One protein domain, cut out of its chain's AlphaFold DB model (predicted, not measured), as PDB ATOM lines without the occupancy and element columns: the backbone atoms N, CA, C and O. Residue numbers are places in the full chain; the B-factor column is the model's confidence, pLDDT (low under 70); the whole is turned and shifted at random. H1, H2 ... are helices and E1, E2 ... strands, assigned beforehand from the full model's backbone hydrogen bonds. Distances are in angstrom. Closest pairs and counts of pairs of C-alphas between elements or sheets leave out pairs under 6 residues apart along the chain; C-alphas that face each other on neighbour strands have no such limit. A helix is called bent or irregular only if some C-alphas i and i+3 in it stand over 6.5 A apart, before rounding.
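Overview. This is residues 249 to 358 of the 358 residues of the protein "AfsA domain-containing protein" of Pseudomonas fluorescens R124 (UniProt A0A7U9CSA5). One strongly twisted sheet of nine strands is folded back on itself into two leaves, E3 E2 E6 facing E8 E5 E4 E1 E9, with the long, bent strand E7 as the hinge. Helix H1 packs across the fold from E7 to E1, and the short helix H2 packs on the opposite face, at E1, E4, E5 and E8. The 110 printed residues hold, in order, E1 to E8, H1, E9 and H2; the sheet, E3 E2 E6 E7 E8 E5 E4 E1 E9, is all antiparallel and the class is mixed. The whole is compact, radius of gyration of the C-alphas 12.7 A, and rounded, spanning 34 by 31 by 26 A.

Along the chain. Find C-alpha 253 at (-20.951, -45.764, -43.861), where E1 begins; it ends at 256. E2 runs from 262 to 268, 19.8 A, E3 from 273 to 276, E4 from 278 to 282 and E5 from 285 to 288. E6, residues 297 to 303, is 19.8 A long. E7 starts with C-alpha 307 at (-35.497, -57.208, -47.053) and reaches 318, 27.5 A away, bending by 75 degrees at residue 314. E8 is 322 to 326, H1 is 331 to 344, 20.4 A, and E9 is 345 to 347. H2 runs from 350 to 357, ending at C-alpha 357 (-22.995, -34.585, -46.005).

Arrangement. Begin at the hinge: E7 pairs with E6 over 307 to 313, as at N 301 and O 309, 2.9 A, and with E8 over 313 to 318, as at N 314 and O 325, 2.8 A. E6 E7 E8 form a meander, each strand the antiparallel neighbour of the one before, and with E5 a Greek key, whose first strand is the antiparallel neighbour of its fourth: see N 324 and O 286, 2.9 A. Beyond E6, look at N 265 and O 300, 2.9 A, for E2, and N 274 and O 266, 2.8 A, for the hairpin E2 and E3. E3 runs on into E4 across one residue at 87 degrees. In the other leaf, check N 287 and O 280, 2.8 A, for the hairpin E4 and E5, N 254 and O 281, 2.9 A, for E1 and E4, and N 255 and O 346, 2.9 A, for E1 and E9. H1 and H2 are on opposite faces of the sheet and apart. The closest C-alphas of H1 and E7 are Val 336 and Phe 309, 6.5 A; those of H2 and E8 are Lys 357 and Ser 323, 6.4 A. In H2 every O i to N i+4 pair is within hydrogen-bond range, in H1 9 of 10.

Size, cuts and confidence. The C-alphas of Gln 270 and Pro 351 are the two farthest apart, 36.7 A. The printed part has no cut and no long link. Its mean pLDDT is 90.3, and no printed residue is under 70.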
ATOM      1  N   TYR A 249     -18.557 -51.594 -38.190       83.38
ATOM      2  CA  TYR A 249     -18.318 -50.698 -37.063       83.38
ATOM      3  C   TYR A 249     -19.395 -49.609 -37.020       83.38
ATOM      4  O   TYR A 249     -20.078 -49.333 -38.004       83.38
ATOM      5  N   SER A 250     -19.603 -49.002 -35.850       81.38
ATOM      6  CA  SER A 250     -20.620 -47.953 -35.673       81.38
ATOM      7  C   SER A 250     -20.399 -46.741 -36.579       81.38
ATOM      8  O   SER A 250     -21.357 -46.046 -36.906       81.38
ATOM      9  N   ASN A 251     -19.146 -46.506 -36.968       86.81
ATOM     10  CA  ASN A 251     -18.723 -45.339 -37.731       86.81
ATOM     11  C   ASN A 251     -18.629 -45.624 -39.233       86.81
ATOM     12  O   ASN A 251     -18.365 -44.696 -39.991       86.81
ATOM     13  N   ASP A 252     -18.852 -46.869 -39.661       91.94
ATOM     14  CA  ASP A 252     -18.798 -47.228 -41.071       91.94
ATOM     15  C   ASP A 252     -20.068 -46.748 -41.781       91.94
ATOM     16  O   ASP A 252     -21.194 -46.936 -41.301       91.94
ATOM     17  N   TRP A 253     -19.878 -46.168 -42.962       94.62
ATOM     18  CA  TRP A 253     -20.951 -45.764 -43.861       94.62
ATOM     19  C   TRP A 253     -20.786 -46.471 -45.194       94.62
ATOM     20  O   TRP A 253     -19.672 -46.733 -45.640       94.62
ATOM     21  N   PHE A 254     -21.904 -46.783 -45.841       95.81
ATOM     22  CA  PHE A 254     -21.894 -47.521 -47.092       95.81
ATOM     23  C   PHE A 254     -22.847 -46.899 -48.105       95.81
ATOM     24  O   PHE A 254     -23.950 -46.492 -47.750       95.81
ATOM     25  N   ALA A 255     -22.450 -46.877 -49.371       95.56
ATOM     26  CA  ALA A 255     -23.298 -46.466 -50.483       95.56
ATOM     27  C   ALA A 255     -23.869 -47.689 -51.207       95.56
ATOM     28  O   ALA A 255     -23.193 -48.720 -51.287       95.56
ATOM     29  N   PRO A 256     -25.085 -47.611 -51.770       94.75
ATOM     30  CA  PRO A 256     -25.603 -48.686 -52.605       94.75
ATOM     31  C   PRO A 256     -24.747 -48.916 -53.854       94.75
ATOM     32  O   PRO A 256     -24.470 -47.986 -54.604       94.75
ATOM     33  N   LEU A 257     -24.416 -50.175 -54.142       92.75
ATOM     34  CA  LEU A 257     -23.758 -50.577 -55.391       92.75
ATOM     35  C   LEU A 257     -24.667 -50.371 -56.610       92.75
ATOM     36  O   LEU A 257     -24.199 -50.052 -57.700       92.75
ATOM     37  N   GLN A 258     -25.971 -50.604 -56.436       91.38
ATOM     38  CA  GLN A 258     -26.983 -50.480 -57.484       91.38
ATOM     39  C   GLN A 258     -28.248 -49.834 -56.902       91.38
ATOM     40  O   GLN A 258     -29.131 -50.550 -56.422       91.38
ATOM     41  N   PRO A 259     -28.368 -48.493 -56.948       88.31
ATOM     42  CA  PRO A 259     -29.515 -47.776 -56.388       88.31
ATOM     43  C   PRO A 259     -30.871 -48.243 -56.938       88.31
ATOM     44  O   PRO A 259     -31.859 -48.229 -56.217       88.31
ATOM     45  N   SER A 260     -30.920 -48.736 -58.181       88.38
ATOM     46  CA  SER A 260     -32.143 -49.247 -58.819       88.38
ATOM     47  C   SER A 260     -32.739 -50.497 -58.158       88.38
ATOM     48  O   SER A 260     -33.901 -50.816 -58.397       88.38
ATOM     49  N   LYS A 261     -31.966 -51.212 -57.331       90.56
ATOM     50  CA  LYS A 261     -32.434 -52.383 -56.570       90.56
ATOM     51  C   LYS A 261     -33.087 -52.024 -55.235       90.56
ATOM     52  O   LYS A 261     -33.610 -52.906 -54.547       90.56
ATOM     53  N   LEU A 262     -33.035 -50.747 -54.864       93.56
ATOM     54  CA  LEU A 262     -33.613 -50.204 -53.647       93.56
ATOM     55  C   LEU A 262     -34.842 -49.367 -53.993       93.56
ATOM     56  O   LEU A 262     -34.793 -48.497 -54.856       93.56
ATOM     57  N   ALA A 263     -35.922 -49.581 -53.253       94.50
ATOM     58  CA  ALA A 263     -36.982 -48.596 -53.126       94.50
ATOM     59  C   ALA A 263     -36.822 -47.917 -51.765       94.50
ATOM     60  O   ALA A 263     -36.857 -48.592 -50.734       94.50
ATOM     61  N   CYS A 264     -36.612 -46.604 -51.764       96.06
ATOM     62  CA  CYS A 264     -36.452 -45.818 -50.549       96.06
ATOM     63  C   CYS A 264     -37.509 -44.716 -50.519       96.06
ATOM     64  O   CYS A 264     -37.657 -43.934 -51.456       96.06
ATOM     65  N   THR A 265     -38.291 -44.675 -49.450       96.25
ATOM     66  CA  THR A 265     -39.404 -43.740 -49.307       96.25
ATOM     67  C   THR A 265     -39.355 -43.114 -47.927       96.25
ATOM     68  O   THR A 265     -39.167 -43.812 -46.934       96.25
ATOM     69  N   VAL A 266     -39.566 -41.807 -47.858       95.50
ATOM     70  CA  VAL A 266     -39.769 -41.083 -46.602       95.50
ATOM     71  C   VAL A 266     -41.251 -40.764 -46.480       95.50
ATOM     72  O   VAL A 266     -41.889 -40.398 -47.468       95.50
ATOM     73  N   SER A 267     -41.819 -40.939 -45.292       95.12
ATOM     74  CA  SER A 267     -43.220 -40.627 -45.024       95.12
ATOM     75  C   SER A 267     -43.390 -39.777 -43.778       95.12
ATOM     76  O   SER A 267     -42.622 -39.918 -42.834       95.12
ATOM     77  N   ASP A 268     -44.372 -38.882 -43.781       92.88
ATOM     78  CA  ASP A 268     -44.726 -38.094 -42.601       92.88
ATOM     79  C   ASP A 268     -45.858 -38.748 -41.790       92.88
ATOM     80  O   ASP A 268     -46.448 -39.756 -42.188       92.88
ATOM     81  N   GLN A 269     -46.212 -38.145 -40.652       89.00
ATOM     82  CA  GLN A 269     -47.300 -38.641 -39.796       89.00
ATOM     83  C   GLN A 269     -48.688 -38.611 -40.454       89.00
ATOM     84  O   GLN A 269     -49.589 -39.325 -40.017       89.00
ATOM     85  N   GLN A 270     -48.881 -37.793 -41.492       87.31
ATOM     86  CA  GLN A 270     -50.138 -37.703 -42.239       87.31
ATOM     87  C   GLN A 270     -50.212 -38.750 -43.363       87.31
ATOM     88  O   GLN A 270     -51.212 -38.821 -44.077       87.31
ATOM     89  N   GLY A 271     -49.168 -39.572 -43.524       85.06
ATOM     90  CA  GLY A 271     -49.078 -40.609 -44.545       85.06
ATOM     91  C   GLY A 271     -48.673 -40.087 -45.924       85.06
ATOM     92  O   GLY A 271     -48.722 -40.850 -46.893       85.06
ATOM     93  N   ARG A 272     -48.254 -38.818 -46.042       90.50
ATOM     94  CA  ARG A 272     -47.661 -38.286 -47.274       90.50
ATOM     95  C   ARG A 272     -46.314 -38.962 -47.486       90.50
ATOM     96  O   ARG A 272     -45.529 -39.083 -46.553       90.50
ATOM     97  N   LYS A 273     -46.058 -39.421 -48.712       93.88
ATOM     98  CA  LYS A 273     -44.862 -40.192 -49.074       93.88
ATOM     99  C   LYS A 273     -44.065 -39.465 -50.147       93.88
ATOM    100  O   LYS A 273     -44.635 -39.040 -51.147       93.88
ATOM    101  N   ALA A 274     -42.753 -39.401 -49.966       94.50
ATOM    102  CA  ALA A 274     -41.798 -38.927 -50.954       94.50
ATOM    103  C   ALA A 274     -40.832 -40.061 -51.308       94.50
ATOM    104  O   ALA A 274     -40.225 -40.669 -50.424       94.50
ATOM    105  N   GLN A 275     -40.700 -40.363 -52.601       95.00
ATOM    106  CA  GLN A 275     -39.652 -41.264 -53.076       95.00
ATOM    107  C   GLN A 275     -38.316 -40.529 -53.037       95.00
ATOM    108  O   GLN A 275     -38.213 -39.409 -53.535       95.00
ATOM    109  N   VAL A 276     -37.306 -41.163 -52.455       94.94
ATOM    110  CA  VAL A 276     -35.950 -40.618 -52.349       94.94
ATOM    111  C   VAL A 276     -34.948 -41.655 -52.827       94.94
ATOM    112  O   VAL A 276     -35.222 -42.853 -52.825       94.94
ATOM    113  N   GLN A 277     -33.758 -41.215 -53.217       95.06
ATOM    114  CA  GLN A 277     -32.642 -42.134 -53.414       95.06
ATOM    115  C   GLN A 277     -31.852 -42.247 -52.117       95.06
ATOM    116  O   GLN A 277     -31.572 -41.241 -51.469       95.06
ATOM    117  N   LEU A 278     -31.497 -43.474 -51.740       95.81
ATOM    118  CA  LEU A 278     -30.564 -43.732 -50.650       95.81
ATOM    119  C   LEU A 278     -29.141 -43.580 -51.191       95.81
ATOM    120  O   LEU A 278     -28.775 -44.266 -52.140       95.81
ATOM    121  N   LEU A 279     -28.356 -42.690 -50.596       95.31
ATOM    122  CA  LEU A 279     -26.988 -42.380 -51.024       95.31
ATOM    123  C   LEU A 279     -25.954 -42.942 -50.046       95.31
ATOM    124  O   LEU A 279     -24.892 -43.398 -50.457       95.31
ATOM    125  N   GLY A 280     -26.297 -42.966 -48.757       94.81
ATOM    126  CA  GLY A 280     -25.467 -43.526 -47.700       94.81
ATOM    127  C   GLY A 280     -26.310 -44.199 -46.624       94.81
ATOM    128  O   GLY A 280     -27.408 -43.744 -46.306       94.81
ATOM    129  N   LEU A 281     -25.796 -45.278 -46.046       95.19
ATOM    130  CA  LEU A 281     -26.413 -46.010 -44.948       95.19
ATOM    131  C   LEU A 281     -25.336 -46.401 -43.939       95.19
ATOM    132  O   LEU A 281     -24.337 -47.020 -44.299       95.19
ATOM    133  N   GLY A 282     -25.553 -46.042 -42.679       93.00
ATOM    134  CA  GLY A 282     -24.747 -46.475 -41.545       93.00
ATOM    135  C   GLY A 282     -25.619 -47.145 -40.486       93.00
ATOM    136  O   GLY A 282     -26.832 -47.286 -40.643       93.00
ATOM    137  N   LYS A 283     -25.011 -47.541 -39.366       90.00
ATOM    138  CA  LYS A 283     -25.758 -48.082 -38.216       90.00
ATOM    139  C   LYS A 283     -26.519 -47.024 -37.425       90.00
ATOM    140  O   LYS A 283     -27.390 -47.378 -36.648       90.00
ATOM    141  N   THR A 284     -26.177 -45.753 -37.570       91.06
ATOM    142  CA  THR A 284     -26.766 -44.661 -36.781       91.06
ATOM    143  C   THR A 284     -27.641 -43.733 -37.613       91.06
ATOM    144  O   THR A 284     -28.345 -42.900 -37.053       91.06
ATOM    145  N   GLY A 285     -27.637 -43.878 -38.938       93.75
ATOM    146  CA  GLY A 285     -28.377 -42.988 -39.815       93.75
ATOM    147  C   GLY A 285     -28.243 -43.322 -41.292       93.75
ATOM    148  O   GLY A 285     -27.681 -44.349 -41.684       93.75
ATOM    149  N   CYS A 286     -28.757 -42.424 -42.125       95.06
ATOM    150  CA  CYS A 286     -28.684 -42.523 -43.575       95.06
ATOM    151  C   CYS A 286     -28.535 -41.144 -44.230       95.06
ATOM    152  O   CYS A 286     -28.770 -40.108 -43.612       95.06
ATOM    153  N   VAL A 287     -28.145 -41.145 -45.502       95.38
ATOM    154  CA  VAL A 287     -28.142 -39.967 -46.370       95.38
ATOM    155  C   VAL A 287     -29.025 -40.262 -47.570       95.38
ATOM    156  O   VAL A 287     -28.896 -41.324 -48.190       95.38
ATOM    157  N   THR A 288     -29.921 -39.339 -47.901       95.56
ATOM    158  CA  THR A 288     -30.824 -39.455 -49.048       95.56
ATOM    159  C   THR A 288     -30.806 -38.193 -49.899       95.56
ATOM    160  O   THR A 288     -30.378 -37.131 -49.450       95.56
ATOM    161  N   THR A 289     -31.369 -38.268 -51.104       94.00
ATOM    162  CA  THR A 289     -31.828 -37.051 -51.790       94.00
ATOM    163  C   THR A 289     -32.841 -36.304 -50.918       94.00
ATOM    164  O   THR A 289     -33.505 -36.903 -50.063       94.00
ATOM    165  N   THR A 290     -32.959 -34.997 -51.119       90.00
ATOM    166  CA  THR A 290     -33.860 -34.151 -50.332       90.00
ATOM    167  C   THR A 290     -35.330 -34.515 -50.565       90.00
ATOM    168  O   THR A 290     -35.729 -34.938 -51.651       90.00
ATOM    169  N   ALA A 291     -36.139 -34.369 -49.516       86.56
ATOM    170  CA  ALA A 291     -37.586 -34.533 -49.557       86.56
ATOM    171  C   ALA A 291     -38.235 -33.384 -48.786       86.56
ATOM    172  O   ALA A 291     -37.841 -33.092 -47.655       86.56
ATOM    173  N   ASP A 292     -39.235 -32.747 -49.391       85.06
ATOM    174  CA  ASP A 292     -39.988 -31.664 -48.762       85.06
ATOM    175  C   ASP A 292     -41.138 -32.236 -47.924       85.06
ATOM    176  O   ASP A 292     -42.307 -32.238 -48.314       85.06
ATOM    177  N   LEU A 293     -40.773 -32.833 -46.790       85.69
ATOM    178  CA  LEU A 293     -41.710 -33.331 -45.789       85.69
ATOM    179  C   LEU A 293     -41.387 -32.704 -44.427       85.69
ATOM    180  O   LEU A 293     -40.206 -32.571 -44.078       85.69
ATOM    181  N   PRO A 294     -42.415 -32.311 -43.653       84.19
ATOM    182  CA  PRO A 294     -42.210 -31.823 -42.303       84.19
ATOM    183  C   PRO A 294     -41.867 -32.985 -41.374       84.19
ATOM    184  O   PRO A 294     -42.479 -34.052 -41.438       84.19
ATOM    185  N   ASP A 295     -40.910 -32.749 -40.485       83.00
ATOM    186  CA  ASP A 295     -40.576 -33.690 -39.424       83.00
ATOM    187  C   ASP A 295     -41.743 -33.797 -38.413       83.00
ATOM    188  O   ASP A 295     -42.481 -32.826 -38.210       83.00
ATOM    189  N   PRO A 296     -41.912 -34.946 -37.729       87.38
ATOM    190  CA  PRO A 296     -41.094 -36.154 -37.813       87.38
ATOM    191  C   PRO A 296     -41.465 -37.031 -39.014       87.38
ATOM    192  O   PRO A 296     -42.633 -37.142 -39.391       87.38
ATOM    193  N   VAL A 297     -40.456 -37.708 -39.563       92.81
ATOM    194  CA  VAL A 297     -40.612 -38.590 -40.720       92.81
ATOM    195  C   VAL A 297     -40.099 -40.007 -40.452       92.81
ATOM    196  O   VAL A 297     -39.263 -40.256 -39.580       92.81
ATOM    197  N   THR A 298     -40.618 -40.958 -41.219       94.50
ATOM    198  CA  THR A 298     -40.268 -42.377 -41.179       94.50
ATOM    199  C   THR A 298     -39.649 -42.786 -42.508       94.50
ATOM    200  O   THR A 298     -40.226 -42.553 -43.572       94.50
ATOM    201  N   LEU A 299     -38.482 -43.421 -42.440       95.38
ATOM    202  CA  LEU A 299     -37.804 -44.029 -43.575       95.38
ATOM    203  C   LEU A 299     -38.332 -45.441 -43.806       95.38
ATOM    204  O   LEU A 299     -38.422 -46.227 -42.866       95.38
ATOM    205  N   HIS A 300     -38.575 -45.784 -45.063       95.75
ATOM    206  CA  HIS A 300     -38.839 -47.141 -45.517       95.75
ATOM    207  C   HIS A 300     -37.839 -47.505 -46.609       95.75
ATOM    208  O   HIS A 300     -37.763 -46.823 -47.629       95.75
ATOM    209  N   ILE A 301     -37.097 -48.592 -46.412       95.50
ATOM    210  CA  ILE A 301     -36.171 -49.146 -47.400       95.50
ATOM    211  C   ILE A 301     -36.630 -50.558 -47.741       95.50
ATOM    212  O   ILE A 301     -36.823 -51.384 -46.849       95.50
ATOM    213  N   VAL A 302     -36.756 -50.860 -49.028       94.75
ATOM    214  CA  VAL A 302     -37.007 -52.211 -49.531       94.75
ATOM    215  C   VAL A 302     -35.901 -52.584 -50.510       94.75
ATOM    216  O   VAL A 302     -35.689 -51.887 -51.499       94.75
ATOM    217  N   TYR A 303     -35.208 -53.692 -50.249       92.12
ATOM    218  CA  TYR A 303     -34.145 -54.218 -51.108       92.12
ATOM    219  C   TYR A 303     -34.629 -55.460 -51.855       92.12
ATOM    220  O   TYR A 303     -34.887 -56.500 -51.239       92.12
ATOM    221  N   GLU A 304     -34.783 -55.333 -53.177       87.88
ATOM    222  CA  GLU A 304     -35.251 -56.392 -54.091       87.88
ATOM    223  C   GLU A 304     -36.521 -57.135 -53.611       87.88
ATOM    224  O   GLU A 304     -36.701 -58.319 -53.893       87.88
ATOM    225  N   GLY A 305     -37.382 -56.478 -52.823       84.69
ATOM    226  CA  GLY A 305     -38.582 -57.083 -52.227       84.69
ATOM    227  C   GLY A 305     -38.324 -58.166 -51.167       84.69
ATOM    228  O   GLY A 305     -39.276 -58.775 -50.692       84.69
ATOM    229  N   LYS A 306     -37.062 -58.424 -50.795       87.75
ATOM    230  CA  LYS A 306     -36.668 -59.506 -49.870       87.75
ATOM    231  C   LYS A 306     -36.394 -59.017 -48.456       87.75
ATOM    232  O   LYS A 306     -36.686 -59.723 -47.499       87.75
ATOM    233  N   LEU A 307     -35.787 -57.840 -48.336       91.31
ATOM    234  CA  LEU A 307     -35.497 -57.208 -47.053       91.31
ATOM    235  C   LEU A 307     -36.258 -55.891 -46.988       91.31
ATOM    236  O   LEU A 307     -36.216 -55.108 -47.940       91.31
ATOM    237  N   SER A 308     -36.921 -55.640 -45.864       93.50
ATOM    238  CA  SER A 308     -37.604 -54.379 -45.589       93.50
ATOM    239  C   SER A 308     -37.136 -53.817 -44.260       93.50
ATOM    240  O   SER A 308     -37.180 -54.513 -43.248       93.50
ATOM    241  N   PHE A 309     -36.739 -52.556 -44.262       94.50
ATOM    242  CA  PHE A 309     -36.346 -51.824 -43.072       94.50
ATOM    243  C   PHE A 309     -37.230 -50.589 -42.925       94.50
ATOM    244  O   PHE A 309     -37.569 -49.931 -43.910       94.50
ATOM    245  N   THR A 310     -37.645 -50.296 -41.699       94.00
ATOM    246  CA  THR A 310     -38.443 -49.114 -41.378       94.00
ATOM    247  C   THR A 310     -37.956 -48.528 -40.066       94.00
ATOM    248  O   THR A 310     -37.833 -49.260 -39.088       94.00
ATOM    249  N   ALA A 311     -37.696 -47.222 -40.046       94.44
ATOM    250  CA  ALA A 311     -37.295 -46.524 -38.832       94.44
ATOM    251  C   ALA A 311     -37.749 -45.067 -38.833       94.44
ATOM    252  O   ALA A 311     -37.787 -44.407 -39.873       94.44
ATOM    253  N   SER A 312     -38.056 -44.559 -37.643       93.81
ATOM    254  CA  SER A 312     -38.219 -43.126 -37.416       93.81
ATOM    255  C   SER A 312     -36.865 -42.442 -37.532       93.81
ATOM    256  O   SER A 312     -35.891 -42.873 -36.906       93.81
ATOM    257  N   ILE A 313     -36.811 -41.370 -38.314       93.81
ATOM    258  CA  ILE A 313     -35.577 -40.638 -38.580       93.81
ATOM    259  C   ILE A 313     -35.727 -39.176 -38.169       93.81
ATOM    260  O   ILE A 313     -36.820 -38.610 -38.199       93.81
ATOM    261  N   ARG A 314     -34.620 -38.563 -37.758       91.88
ATOM    262  CA  ARG A 314     -34.536 -37.143 -37.409       91.88
ATOM    263  C   ARG A 314     -33.542 -36.468 -38.330       91.88
ATOM    264  O   ARG A 314     -32.495 -37.041 -38.631       91.88
ATOM    265  N   ARG A 315     -33.868 -35.265 -38.794       89.94
ATOM    266  CA  ARG A 315     -32.975 -34.507 -39.666       89.94
ATOM    267  C   ARG A 315     -31.741 -34.076 -38.876       89.94
ATOM    268  O   ARG A 315     -31.867 -33.409 -37.854       89.94
ATOM    269  N   ALA A 316     -30.568 -34.471 -39.357       87.56
ATOM    270  CA  ALA A 316     -29.273 -34.130 -38.769       87.56
ATOM    271  C   ALA A 316     -28.559 -33.018 -39.557       87.56
ATOM    272  O   ALA A 316     -27.774 -32.259 -38.999       87.56
ATOM    273  N   GLY A 317     -28.859 -32.893 -40.851       84.25
ATOM    274  CA  GLY A 317     -28.324 -31.846 -41.715       84.25
ATOM    275  C   GLY A 317     -29.067 -31.786 -43.046       84.25
ATOM    276  O   GLY A 317     -29.665 -32.775 -43.477       84.25
ATOM    277  N   GLN A 318     -29.048 -30.617 -43.683       78.38
ATOM    278  CA  GLN A 318     -29.649 -30.405 -44.995       78.38
ATOM    279  C   GLN A 318     -28.742 -29.490 -45.822       78.38
ATOM    280  O   GLN A 318     -28.563 -28.324 -45.474       78.38
ATOM    281  N   GLY A 319     -28.184 -30.052 -46.892       81.06
ATOM    282  CA  GLY A 319     -27.339 -29.386 -47.882       81.06
ATOM    283  C   GLY A 319     -27.809 -29.743 -49.289       81.06
ATOM    284  O   GLY A 319     -29.006 -29.641 -49.580       81.06
ATOM    285  N   GLU A 320     -26.906 -30.230 -50.145       85.69
ATOM    286  CA  GLU A 320     -27.303 -30.852 -51.423       85.69
ATOM    287  C   GLU A 320     -28.128 -32.131 -51.181       85.69
ATOM    288  O   GLU A 320     -29.027 -32.494 -51.952       85.69
ATOM    289  N   HIS A 321     -27.859 -32.801 -50.063       92.75
ATOM    290  CA  HIS A 321     -28.538 -34.012 -49.625       92.75
ATOM    291  C   HIS A 321     -29.127 -33.852 -48.220       92.75
ATOM    292  O   HIS A 321     -28.787 -32.943 -47.459       92.75
ATOM    293  N   ALA A 322     -30.052 -34.744 -47.871       92.62
ATOM    294  CA  ALA A 322     -30.631 -34.808 -46.538       92.62
ATOM    295  C   ALA A 322     -29.912 -35.884 -45.718       92.62
ATOM    296  O   ALA A 322     -29.892 -37.058 -46.096       92.62
ATOM    297  N   SER A 323     -29.330 -35.473 -44.594       93.12
ATOM    298  CA  SER A 323     -28.706 -36.372 -43.623       93.12
ATOM    299  C   SER A 323     -29.657 -36.637 -42.468       93.12
ATOM    300  O   SER A 323     -30.236 -35.709 -41.894       93.12
ATOM    301  N   TRP A 324     -29.783 -37.907 -42.098       93.88
ATOM    302  CA  TRP A 324     -30.738 -38.375 -41.108       93.88
ATOM    303  C   TRP A 324     -30.074 -39.249 -40.050       93.88
ATOM    304  O   TRP A 324     -29.218 -40.074 -40.366       93.88
ATOM    305  N   GLU A 325     -30.535 -39.121 -38.812       93.94
ATOM    306  CA  GLU A 325     -30.202 -40.004 -37.695       93.94
ATOM    307  C   GLU A 325     -31.395 -40.897 -37.350       93.94
ATOM    308  O   GLU A 325     -32.546 -40.454 -37.368       93.94
ATOM    309  N   PHE A 326     -31.133 -42.159 -37.016       93.38
ATOM    310  CA  PHE A 326     -32.163 -43.072 -36.527       93.38
ATOM    311  C   PHE A 326     -32.505 -42.736 -35.073       93.38
ATOM    312  O   PHE A 326     -31.617 -42.675 -34.227       93.38
ATOM    313  N   ALA A 327     -33.790 -42.515 -34.777       86.81
ATOM    314  CA  ALA A 327     -34.214 -42.071 -33.447       86.81
ATOM    315  C   ALA A 327     -34.012 -43.155 -32.375       86.81
ATOM    316  O   ALA A 327     -33.407 -42.890 -31.342       86.81
ATOM    317  N   GLU A 328     -34.505 -44.366 -32.641       82.88
ATOM    318  CA  GLU A 328     -34.266 -45.579 -31.860       82.88
ATOM    319  C   GLU A 328     -34.293 -46.771 -32.820       82.88
ATOM    320  O   GLU A 328     -35.134 -46.833 -33.720       82.88
ATOM    321  N   MET A 329     -33.374 -47.717 -32.636       83.38
ATOM    322  CA  MET A 329     -33.385 -48.985 -33.357       83.38
ATOM    323  C   MET A 329     -33.217 -50.131 -32.384       83.38
ATOM    324  O   MET A 329     -32.293 -50.145 -31.568       83.38
ATOM    325  N   ASP A 330     -34.095 -51.113 -32.515       85.38
ATOM    326  CA  ASP A 330     -33.951 -52.370 -31.816       85.38
ATOM    327  C   ASP A 330     -32.900 -53.265 -32.496       85.38
ATOM    328  O   ASP A 330     -32.353 -52.985 -33.571       85.38
ATOM    329  N   PHE A 331     -32.596 -54.379 -31.835       82.62
ATOM    330  CA  PHE A 331     -31.639 -55.354 -32.347       82.62
ATOM    331  C   PHE A 331     -32.072 -55.939 -33.703       82.62
ATOM    332  O   PHE A 331     -31.225 -56.199 -34.560       82.62
ATOM    333  N   SER A 332     -33.380 -56.109 -33.920       85.00
ATOM    334  CA  SER A 332     -33.919 -56.641 -35.173       85.00
ATOM    335  C   SER A 332     -33.650 -55.693 -36.344       85.00
ATOM    336  O   SER A 332     -33.110 -56.119 -37.366       85.00
ATOM    337  N   GLY A 333     -33.917 -54.396 -36.179       86.31
ATOM    338  CA  GLY A 333     -33.633 -53.366 -37.174       86.31
ATOM    339  C   GLY A 333     -32.145 -53.267 -37.512       86.31
ATOM    340  O   GLY A 333     -31.780 -53.222 -38.690       86.31
ATOM    341  N   LEU A 334     -31.275 -53.337 -36.499       86.88
ATOM    342  CA  LEU A 334     -29.821 -53.389 -36.696       86.88
ATOM    343  C   LEU A 334     -29.379 -54.612 -37.509       86.88
ATOM    344  O   LEU A 334     -28.478 -54.506 -38.349       86.88
ATOM    345  N   GLN A 335     -30.000 -55.769 -37.272       85.50
ATOM    346  CA  GLN A 335     -29.714 -56.993 -38.014       85.50
ATOM    347  C   GLN A 335     -30.156 -56.872 -39.475       85.50
ATOM    348  O   GLN A 335     -29.369 -57.180 -40.370       85.50
ATOM    349  N   VAL A 336     -31.353 -56.333 -39.732       89.44
ATOM    350  CA  VAL A 336     -31.856 -56.106 -41.097       89.44
ATOM    351  C   VAL A 336     -30.961 -55.133 -41.868       89.44
ATOM    352  O   VAL A 336     -30.587 -55.438 -43.001       89.44
ATOM    353  N   ILE A 337     -30.560 -54.002 -41.270       90.88
ATOM    354  CA  ILE A 337     -29.607 -53.069 -41.901       90.88
ATOM    355  C   ILE A 337     -28.287 -53.773 -42.206       90.88
ATOM    356  O   ILE A 337     -27.764 -53.651 -43.312       90.88
ATOM    357  N   SER A 338     -27.752 -54.531 -41.247       89.00
ATOM    358  CA  SER A 338     -26.489 -55.245 -41.440       89.00
ATOM    359  C   SER A 338     -26.584 -56.238 -42.601       89.00
ATOM    360  O   SER A 338     -25.668 -56.324 -43.416       89.00
ATOM    361  N   ASP A 339     -27.701 -56.953 -42.722       88.00
ATOM    362  CA  ASP A 339     -27.932 -57.900 -43.811       88.00
ATOM    363  C   ASP A 339     -28.168 -57.213 -45.162       88.00
ATOM    364  O   ASP A 339     -27.746 -57.749 -46.189       88.00
ATOM    365  N   MET A 340     -28.783 -56.025 -45.180       91.12
ATOM    366  CA  MET A 340     -28.877 -55.190 -46.382       91.12
ATOM    367  C   MET A 340     -27.489 -54.720 -46.836       91.12
ATOM    368  O   MET A 340     -27.121 -54.951 -47.990       91.12
ATOM    369  N   ILE A 341     -26.700 -54.129 -45.927       91.25
ATOM    370  CA  ILE A 341     -25.351 -53.608 -46.209       91.25
ATOM    371  C   ILE A 341     -24.468 -54.703 -46.813       91.25
ATOM    372  O   ILE A 341     -23.895 -54.514 -47.884       91.25
ATOM    373  N   LYS A 342     -24.436 -55.892 -46.194       87.12
ATOM    374  CA  LYS A 342     -23.625 -57.037 -46.650       87.12
ATOM    375  C   LYS A 342     -23.958 -57.529 -48.069       87.12
ATOM    376  O   LYS A 342     -23.166 -58.272 -48.642       87.12
ATOM    377  N   ARG A 343     -25.134 -57.199 -48.621       86.56
ATOM    378  CA  ARG A 343     -25.623 -57.740 -49.905       86.56
ATOM    379  C   ARG A 343     -25.514 -56.781 -51.082       86.56
ATOM    380  O   ARG A 343     -25.488 -57.253 -52.216       86.56
ATOM    381  N   GLY A 344     -25.526 -55.474 -50.839       88.38
ATOM    382  CA  GLY A 344     -25.747 -54.500 -51.910       88.38
ATOM    383  C   GLY A 344     -25.066 -53.157 -51.723       88.38
ATOM    384  O   GLY A 344     -25.371 -52.241 -52.482       88.38
ATOM    385  N   PHE A 345     -24.181 -53.019 -50.738       93.31
ATOM    386  CA  PHE A 345     -23.532 -51.753 -50.424       93.31
ATOM    387  C   PHE A 345     -22.005 -51.887 -50.407       93.31
ATOM    388  O   PHE A 345     -21.463 -52.977 -50.220       93.31
ATOM    389  N   VAL A 346     -21.317 -50.767 -50.609       93.31
ATOM    390  CA  VAL A 346     -19.854 -50.641 -50.581       93.31
ATOM    391  C   VAL A 346     -19.444 -49.558 -49.596       93.31
ATOM    392  O   VAL A 346     -20.142 -48.557 -49.457       93.31
ATOM    393  N   HIS A 347     -18.335 -49.775 -48.892       93.56
ATOM    394  CA  HIS A 347     -17.823 -48.839 -47.895       93.56
ATOM    395  C   HIS A 347     -17.523 -47.471 -48.526       93.56
ATOM    396  O   HIS A 347     -16.859 -47.396 -49.559       93.56
ATOM    397  N   LEU A 348     -18.009 -46.407 -47.888       92.75
ATOM    398  CA  LEU A 348     -17.682 -45.022 -48.201       92.75
ATOM    399  C   LEU A 348     -16.471 -44.609 -47.375       92.75
ATOM    400  O   LEU A 348     -16.496 -44.696 -46.150       92.75
ATOM    401  N   ASP A 349     -15.417 -44.147 -48.038       90.69
ATOM    402  CA  ASP A 349     -14.322 -43.492 -47.334       90.69
ATOM    403  C   ASP A 349     -14.753 -42.123 -46.775       90.69
ATOM    404  O   ASP A 349     -15.812 -41.581 -47.109       90.69
ATOM    405  N   GLU A 350     -13.940 -41.567 -45.871       88.25
ATOM    406  CA  GLU A 350     -14.242 -40.285 -45.227       88.25
ATOM    407  C   GLU A 350     -14.477 -39.142 -46.235       88.25
ATOM    408  O   GLU A 350     -15.446 -38.403 -46.044       88.25
ATOM    409  N   PRO A 351     -13.686 -38.988 -47.321       89.50
ATOM    410  CA  PRO A 351     -13.942 -37.963 -48.330       89.50
ATOM    411  C   PRO A 351     -15.291 -38.125 -49.039       89.50
ATOM    412  O   PRO A 351     -16.023 -37.142 -49.174       89.50
ATOM    413  N   ALA A 352     -15.648 -39.341 -49.466       88.62
ATOM    414  CA  ALA A 352     -16.921 -39.587 -50.137       88.62
ATOM    415  C   ALA A 352     -18.107 -39.355 -49.192       88.62
ATOM    416  O   ALA A 352     -19.116 -38.771 -49.589       88.62
ATOM    417  N   LEU A 353     -17.979 -39.749 -47.922       88.75
ATOM    418  CA  LEU A 353     -18.995 -39.470 -46.911       88.75
ATOM    419  C   LEU A 353     -19.134 -37.969 -46.635       88.75
ATOM    420  O   LEU A 353     -20.253 -37.479 -46.497       88.75
ATOM    421  N   ALA A 354     -18.020 -37.241 -46.544       86.62
ATOM    422  CA  ALA A 354     -18.033 -35.801 -46.327       86.62
ATOM    423  C   ALA A 354     -18.718 -35.072 -47.488       86.62
ATOM    424  O   ALA A 354     -19.549 -34.207 -47.237       86.62
ATOM    425  N   ALA A 355     -18.439 -35.467 -48.735       87.56
ATOM    426  CA  ALA A 355     -19.106 -34.922 -49.916       87.56
ATOM    427  C   ALA A 355     -20.625 -35.156 -49.884       87.56
ATOM    428  O   ALA A 355     -21.386 -34.266 -50.236       87.56
ATOM    429  N   LEU A 356     -21.075 -36.318 -49.398       86.31
ATOM    430  CA  LEU A 356     -22.503 -36.617 -49.263       86.31
ATOM    431  C   LEU A 356     -23.208 -35.833 -48.143       86.31
ATOM    432  O   LEU A 356     -24.436 -35.765 -48.135       86.31
ATOM    433  N   LYS A 357     -22.458 -35.310 -47.169       80.31
ATOM    434  CA  LYS A 357     -22.995 -34.585 -46.005       80.31
ATOM    435  C   LYS A 357     -22.899 -33.060 -46.126       80.31
ATOM    436  O   LYS A 357     -23.403 -32.378 -45.231       80.31
ATOM    437  N   GLN A 358     -22.241 -32.549 -47.167       76.31
ATOM    438  CA  GLN A 358     -22.240 -31.127 -47.532       76.31
ATOM    439  C   GLN A 358     -23.581 -30.725 -48.153       76.31
ATOM    440  O   GLN A 358     -23.961 -29.552 -47.953       76.31
TER     441      GLN A 358